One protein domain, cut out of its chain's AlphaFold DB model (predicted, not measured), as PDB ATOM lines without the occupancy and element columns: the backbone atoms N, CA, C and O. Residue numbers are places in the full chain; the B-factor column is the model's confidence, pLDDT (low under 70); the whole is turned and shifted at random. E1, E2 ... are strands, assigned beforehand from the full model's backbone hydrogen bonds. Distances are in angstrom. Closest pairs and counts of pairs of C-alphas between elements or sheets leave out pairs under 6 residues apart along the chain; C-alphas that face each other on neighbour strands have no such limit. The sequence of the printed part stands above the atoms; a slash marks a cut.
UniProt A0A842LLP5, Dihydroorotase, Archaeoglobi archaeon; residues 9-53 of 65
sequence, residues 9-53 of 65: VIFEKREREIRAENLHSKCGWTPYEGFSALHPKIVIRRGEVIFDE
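Overview. This is residues 9 to 53 of the 65 residues of the protein "Dihydroorotase" of Archaeoglobi archaeon (UniProt A0A842LLP5). What is the shape? A strongly twisted ribbon of three strands in the order E1, E2, E3 makes the long axis, and the loop between E1 and E2 hangs from one end, residues 22 to 27 sticking out. What is it made of? The printed part has 45 residues, with no named helix and three named strands, E1, E2 and E3, that hold 24 of them; the class is all strand, and the three form a meander, each strand the antiparallel neighbour of the one before. The whole is loose, with a radius of gyration of the C-alphas of 11.9 A, and flat, spanning 32 by 25 by 13 A.

Arrangement. What pairs with the inner strand? E2, residues 36 to 45, forms an antiparallel hairpin with E1, residues 9 to 17, at 157 degrees; N 10 and O 42 are 2.8 A apart, within hydrogen-bond range. It forms another with E3, residues 48 to 52, at 151 degrees; N 45 and O 48 are 2.8 A apart, within range. How do the edge strands stand? E1 and E3 are apart.

Along the chain. How long are the strands? E2 measures 25.7 A, E1 19.1 A and E3 10.9 A from first to last C-alpha. Where are the anchors? C-alpha 9 is at (36.842, -17.743, -5.098) and C-alpha 52 at (36.634, -10.532, 2.200).

Size, cuts and confidence. How large is it? The farthest C-alphas, of Gly 34 and Gly 47, are 32.8 A apart. Is it continuous and confident? The printed part has no cut, the link from E1 to E2 is long, and no printed residue is under 70 in pLDDT.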
ATOM      1  N   VAL A   9      35.685 -18.249  -5.847       98.00
ATOM      2  CA  VAL A   9      36.842 -17.743  -5.098       98.00
ATOM      3  C   VAL A   9      37.636 -16.795  -5.985       98.00
ATOM      4  O   VAL A   9      38.011 -17.145  -7.102       98.00
ATOM      5  N   ILE A  10      37.905 -15.597  -5.477       98.00
ATOM      6  CA  ILE A  10      38.756 -14.601  -6.125       98.00
ATOM      7  C   ILE A  10      40.091 -14.596  -5.389       98.00
ATOM      8  O   ILE A  10      40.143 -14.305  -4.195       98.00
ATOM      9  N   PHE A  11      41.169 -14.900  -6.105       96.75
ATOM     10  CA  PHE A  11      42.524 -14.906  -5.563       96.75
ATOM     11  C   PHE A  11      43.245 -13.595  -5.863       96.75
ATOM     12  O   PHE A  11      43.141 -13.047  -6.963       96.75
ATOM     13  N   GLU A  12      44.030 -13.122  -4.898       90.50
ATOM     14  CA  GLU A  12      45.054 -12.128  -5.191       90.50
ATOM     15  C   GLU A  12      46.197 -12.798  -5.968       90.50
ATOM     16  O   GLU A  12      46.612 -13.899  -5.623       90.50
ATOM     17  N   LYS A  13      46.723 -12.143  -7.013       94.50
ATOM     18  CA  LYS A  13      47.827 -12.683  -7.837       94.50
ATOM     19  C   LYS A  13      49.193 -12.663  -7.139       94.50
ATOM     20  O   LYS A  13      50.166 -13.165  -7.691       94.50
ATOM     21  N   ARG A  14      49.285 -12.033  -5.969       95.31
ATOM     22  CA  ARG A  14      50.511 -11.942  -5.180       95.31
ATOM     23  C   ARG A  14      50.633 -13.175  -4.297       95.31
ATOM     24  O   ARG A  14      49.757 -13.443  -3.478       95.31
ATOM     25  N   GLU A  15      51.754 -13.868  -4.421       96.69
ATOM     26  CA  GLU A  15      52.080 -14.967  -3.522       96.69
ATOM     27  C   GLU A  15      52.587 -14.461  -2.169       96.69
ATOM     28  O   GLU A  15      53.268 -13.433  -2.074       96.69
ATOM     29  N   ARG A  16      52.241 -15.198  -1.113       95.50
ATOM     30  CA  ARG A  16      52.744 -15.002   0.250       95.50
ATOM     31  C   ARG A  16      52.981 -16.356   0.908       95.50
ATOM     32  O   ARG A  16      52.268 -17.320   0.626       95.50
ATOM     33  N   GLU A  17      53.962 -16.402   1.801       97.94
ATOM     34  CA  GLU A  17      54.311 -17.601   2.562       97.94
ATOM     35  C   GLU A  17      53.157 -18.033   3.479       97.94
ATOM     36  O   GLU A  17      52.509 -17.202   4.124       97.94
ATOM     37  N   ILE A  18      52.896 -19.336   3.542       97.62
ATOM     38  CA  ILE A  18      51.944 -19.916   4.487       97.62
ATOM     39  C   ILE A  18      52.584 -19.945   5.875       97.62
ATOM     40  O   ILE A  18      53.638 -20.548   6.070       97.62
ATOM     41  N   ARG A  19      51.894 -19.330   6.839       97.50
ATOM     42  CA  ARG A  19      52.225 -19.355   8.268       97.50
ATOM     43  C   ARG A  19      51.055 -19.919   9.056       97.50
ATOM     44  O   ARG A  19      49.932 -19.447   8.877       97.50
ATOM     45  N   ALA A  20      51.305 -20.882   9.940       96.88
ATOM     46  CA  ALA A  20      50.275 -21.523  10.758       96.88
ATOM     47  C   ALA A  20      49.429 -20.516  11.559       96.88
ATOM     48  O   ALA A  20      48.214 -20.675  11.647       96.88
ATOM     49  N   GLU A  21      50.057 -19.459  12.082       95.50
ATOM     50  CA  GLU A  21      49.407 -18.381  12.846       95.50
ATOM     51  C   GLU A  21      48.368 -17.581  12.044       95.50
ATOM     52  O   GLU A  21      47.444 -17.021  12.627       95.50
ATOM     53  N   ASN A  22      48.483 -17.569  10.713       93.69
ATOM     54  CA  ASN A  22      47.570 -16.854   9.821       93.69
ATOM     55  C   ASN A  22      46.417 -17.738   9.318       93.69
ATOM     56  O   ASN A  22      45.533 -17.255   8.610       93.69
ATOM     57  N   LEU A  23      46.411 -19.037   9.637       94.38
ATOM     58  CA  LEU A  23      45.362 -19.959   9.204       94.38
ATOM     59  C   LEU A  23      44.187 -19.960  10.187       94.38
ATOM     60  O   LEU A  23      44.358 -19.931  11.399       94.38
ATOM     61  N   HIS A  24      42.969 -20.125   9.671       92.94
ATOM     62  CA  HIS A  24      41.754 -20.209  10.496       92.94
ATOM     63  C   HIS A  24      41.636 -21.510  11.318       92.94
ATOM     64  O   HIS A  24      40.661 -21.701  12.051       92.94
ATOM     65  N   SER A  25      42.582 -22.442  11.167       93.81
ATOM     66  CA  SER A  25      42.574 -23.704  11.904       93.81
ATOM     67  C   SER A  25      42.921 -23.483  13.372       93.81
ATOM     68  O   SER A  25      43.872 -22.788  13.709       93.81
ATOM     69  N   LYS A  26      42.205 -24.166  14.266       94.06
ATOM     70  CA  LYS A  26      42.478 -24.119  15.711       94.06
ATOM     71  C   LYS A  26      43.736 -24.886  16.128       94.06
ATOM     72  O   LYS A  26      44.154 -24.758  17.271       94.06
ATOM     73  N   CYS A  27      44.295 -25.731  15.258       94.12
ATOM     74  CA  CYS A  27      45.389 -26.632  15.631       94.12
ATOM     75  C   CYS A  27      46.757 -25.947  15.737       94.12
ATOM     76  O   CYS A  27      47.671 -26.548  16.291       94.12
ATOM     77  N   GLY A  28      46.911 -24.730  15.201       94.88
ATOM     78  CA  GLY A  28      48.161 -23.968  15.287       94.88
ATOM     79  C   GLY A  28      49.356 -24.591  14.553       94.88
ATOM     80  O   GLY A  28      50.486 -24.198  14.810       94.88
ATOM     81  N   TRP A  29      49.131 -25.556  13.654       96.94
ATOM     82  CA  TRP A  29      50.179 -26.182  12.839       96.94
ATOM     83  C   TRP A  29      49.666 -26.494  11.427       96.94
ATOM     84  O   TRP A  29      48.464 -26.677  11.224       96.94
ATOM     85  N   THR A  30      50.573 -26.576  10.454       97.25
ATOM     86  CA  THR A  30      50.268 -26.979   9.073       97.25
ATOM     87  C   THR A  30      51.473 -27.687   8.446       97.25
ATOM     88  O   THR A  30      52.605 -27.286   8.710       97.25
ATOM     89  N   PRO A  31      51.279 -28.717   7.600       97.69
ATOM     90  CA  PRO A  31      52.379 -29.316   6.842       97.69
ATOM     91  C   PRO A  31      52.913 -28.389   5.738       97.69
ATOM     92  O   PRO A  31      53.950 -28.678   5.152       97.69
ATOM     93  N   TYR A  32      52.203 -27.298   5.441       98.12
ATOM     94  CA  TYR A  32      52.549 -26.333   4.394       98.12
ATOM     95  C   TYR A  32      53.323 -25.120   4.921       98.12
ATOM     96  O   TYR A  32      53.440 -24.123   4.212       98.12
ATOM     97  N   GLU A  33      53.801 -25.162   6.168       98.06
ATOM     98  CA  GLU A  33      54.569 -24.066   6.762       98.06
ATOM     99  C   GLU A  33      55.755 -23.718   5.854       98.06
ATOM    100  O   GLU A  33      56.547 -24.582   5.476       98.06
ATOM    101  N   GLY A  34      55.851 -22.448   5.471       98.31
ATOM    102  CA  GLY A  34      56.926 -21.961   4.616       98.31
ATOM    103  C   GLY A  34      56.697 -22.036   3.109       98.31
ATOM    104  O   GLY A  34      57.542 -21.585   2.337       98.31
ATOM    105  N   PHE A  35      55.566 -22.576   2.652       98.38
ATOM    106  CA  PHE A  35      55.300 -22.696   1.219       98.38
ATOM    107  C   PHE A  35      54.767 -21.375   0.653       98.38
ATOM    108  O   PHE A  35      53.956 -20.702   1.289       98.38
ATOM    109  N   SER A  36      55.191 -21.014  -0.562       98.06
ATOM    110  CA  SER A  36      54.630 -19.875  -1.300       98.06
ATOM    111  C   SER A  36      53.274 -20.250  -1.898       98.06
ATOM    112  O   SER A  36      53.156 -21.290  -2.549       98.06
ATOM    113  N   ALA A  37      52.243 -19.430  -1.672       97.06
ATOM    114  CA  ALA A  37      50.900 -19.678  -2.190       97.06
ATOM    115  C   ALA A  37      50.139 -18.385  -2.509       97.06
ATOM    116  O   ALA A  37      50.387 -17.331  -1.918       97.06
ATOM    117  N   LEU A  38      49.164 -18.484  -3.418       96.94
ATOM    118  CA  LEU A  38      48.132 -17.463  -3.595       96.94
ATOM    119  C   LEU A  38      47.078 -17.610  -2.499       96.94
ATOM    120  O   LEU A  38      46.655 -18.719  -2.170       96.94
ATOM    121  N   HIS A  39      46.620 -16.481  -1.967       94.94
ATOM    122  CA  HIS A  39      45.626 -16.451  -0.896       94.94
ATOM    123  C   HIS A  39      44.280 -15.953  -1.437       94.94
ATOM    124  O   HIS A  39      44.263 -15.037  -2.271       94.94
ATOM    125  N   PRO A  40      43.149 -16.527  -0.989       96.06
ATOM    126  CA  PRO A  40      41.835 -15.990  -1.310       96.06
ATOM    127  C   PRO A  40      41.729 -14.541  -0.842       96.06
ATOM    128  O   PRO A  40      42.063 -14.230   0.301       96.06
ATOM    129  N   LYS A  41      41.245 -13.665  -1.721       96.88
ATOM    130  CA  LYS A  41      40.843 -12.306  -1.365       96.88
ATOM    131  C   LYS A  41      39.362 -12.278  -1.004       96.88
ATOM    132  O   LYS A  41      39.008 -11.814   0.070       96.88
ATOM    133  N   ILE A  42      38.524 -12.846  -1.877       98.25
ATOM    134  CA  ILE A  42      37.068 -12.912  -1.702       98.25
ATOM    135  C   ILE A  42      36.602 -14.356  -1.887       98.25
ATOM    136  O   ILE A  42      37.014 -15.027  -2.835       98.25
ATOM    137  N   VAL A  43      35.711 -14.822  -1.010       98.25
ATOM    138  CA  VAL A  43      34.983 -16.088  -1.177       98.25
ATOM    139  C   VAL A  43      33.492 -15.794  -1.205       98.25
ATOM    140  O   VAL A  43      32.948 -15.183  -0.285       98.25
ATOM    141  N   ILE A  44      32.836 -16.255  -2.262       98.31
ATOM    142  CA  ILE A  44      31.402 -16.132  -2.493       98.31
ATOM    143  C   ILE A  44      30.799 -17.528  -2.391       98.31
ATOM    144  O   ILE A  44      31.291 -18.460  -3.024       98.31
ATOM    145  N   ARG A  45      29.733 -17.665  -1.608       97.62
ATOM    146  CA  ARG A  45      28.947 -18.889  -1.475       97.62
ATOM    147  C   ARG A  45      27.515 -18.592  -1.884       97.62
ATOM    148  O   ARG A  45      26.847 -17.801  -1.224       97.62
ATOM    149  N   ARG A  46      27.014 -19.242  -2.934       95.75
ATOM    150  CA  ARG A  46      25.650 -19.053  -3.469       95.75
ATOM    151  C   ARG A  46      25.292 -17.576  -3.697       95.75
ATOM    152  O   ARG A  46      24.169 -17.160  -3.429       95.75
ATOM    153  N   GLY A  47      26.254 -16.790  -4.180       96.25
ATOM    154  CA  GLY A  47      26.082 -15.357  -4.448       96.25
ATOM    155  C   GLY A  47      26.255 -14.436  -3.233       96.25
ATOM    156  O   GLY A  47      26.194 -13.222  -3.394       96.25
ATOM    157  N   GLU A  48      26.504 -14.976  -2.039       97.25
ATOM    158  CA  GLU A  48      26.791 -14.208  -0.824       97.25
ATOM    159  C   GLU A  48      28.303 -14.144  -0.574       97.25
ATOM    160  O   GLU A  48      28.971 -15.178  -0.548       97.25
ATOM    161  N   VAL A  49      28.853 -12.947  -0.347       98.19
ATOM    162  CA  VAL A  49      30.246 -12.794   0.101       98.19
ATOM    163  C   VAL A  49      30.355 -13.284   1.544       98.19
ATOM    164  O   VAL A  49      29.772 -12.694   2.449       98.19
ATOM    165  N   ILE A  50      31.107 -14.362   1.763       98.19
ATOM    166  CA  ILE A  50      31.305 -14.967   3.092       98.19
ATOM    167  C   ILE A  50      32.689 -14.690   3.684       98.19
ATOM    168  O   ILE A  50      32.893 -14.863   4.892       98.19
ATOM    169  N   PHE A  51      33.625 -14.254   2.842       98.00
ATOM    170  CA  PHE A  51      34.973 -13.847   3.209       98.00
ATOM    171  C   PHE A  51      35.419 -12.703   2.296       98.00
ATOM    172  O   PHE A  51      35.289 -12.824   1.077       98.00
ATOM    173  N   ASP A  52      35.962 -11.642   2.886       97.00
ATOM    174  CA  ASP A  52      36.634 -10.532   2.200       97.00
ATOM    175  C   ASP A  52      37.809 -10.077   3.071       97.00
ATOM    176  O   ASP A  52      37.621  -9.381   4.066       97.00
ATOM    177  N   GLU A  53      38.995 -10.624   2.784       92.75
ATOM    178  CA  GLU A  53      40.216 -10.485   3.605       92.75
ATOM    179  C   GLU A  53      39.994 -10.760   5.116       92.75
ATOM    180  O   GLU A  53      40.751 -10.321   5.980       92.75
TER     181      GLU A  53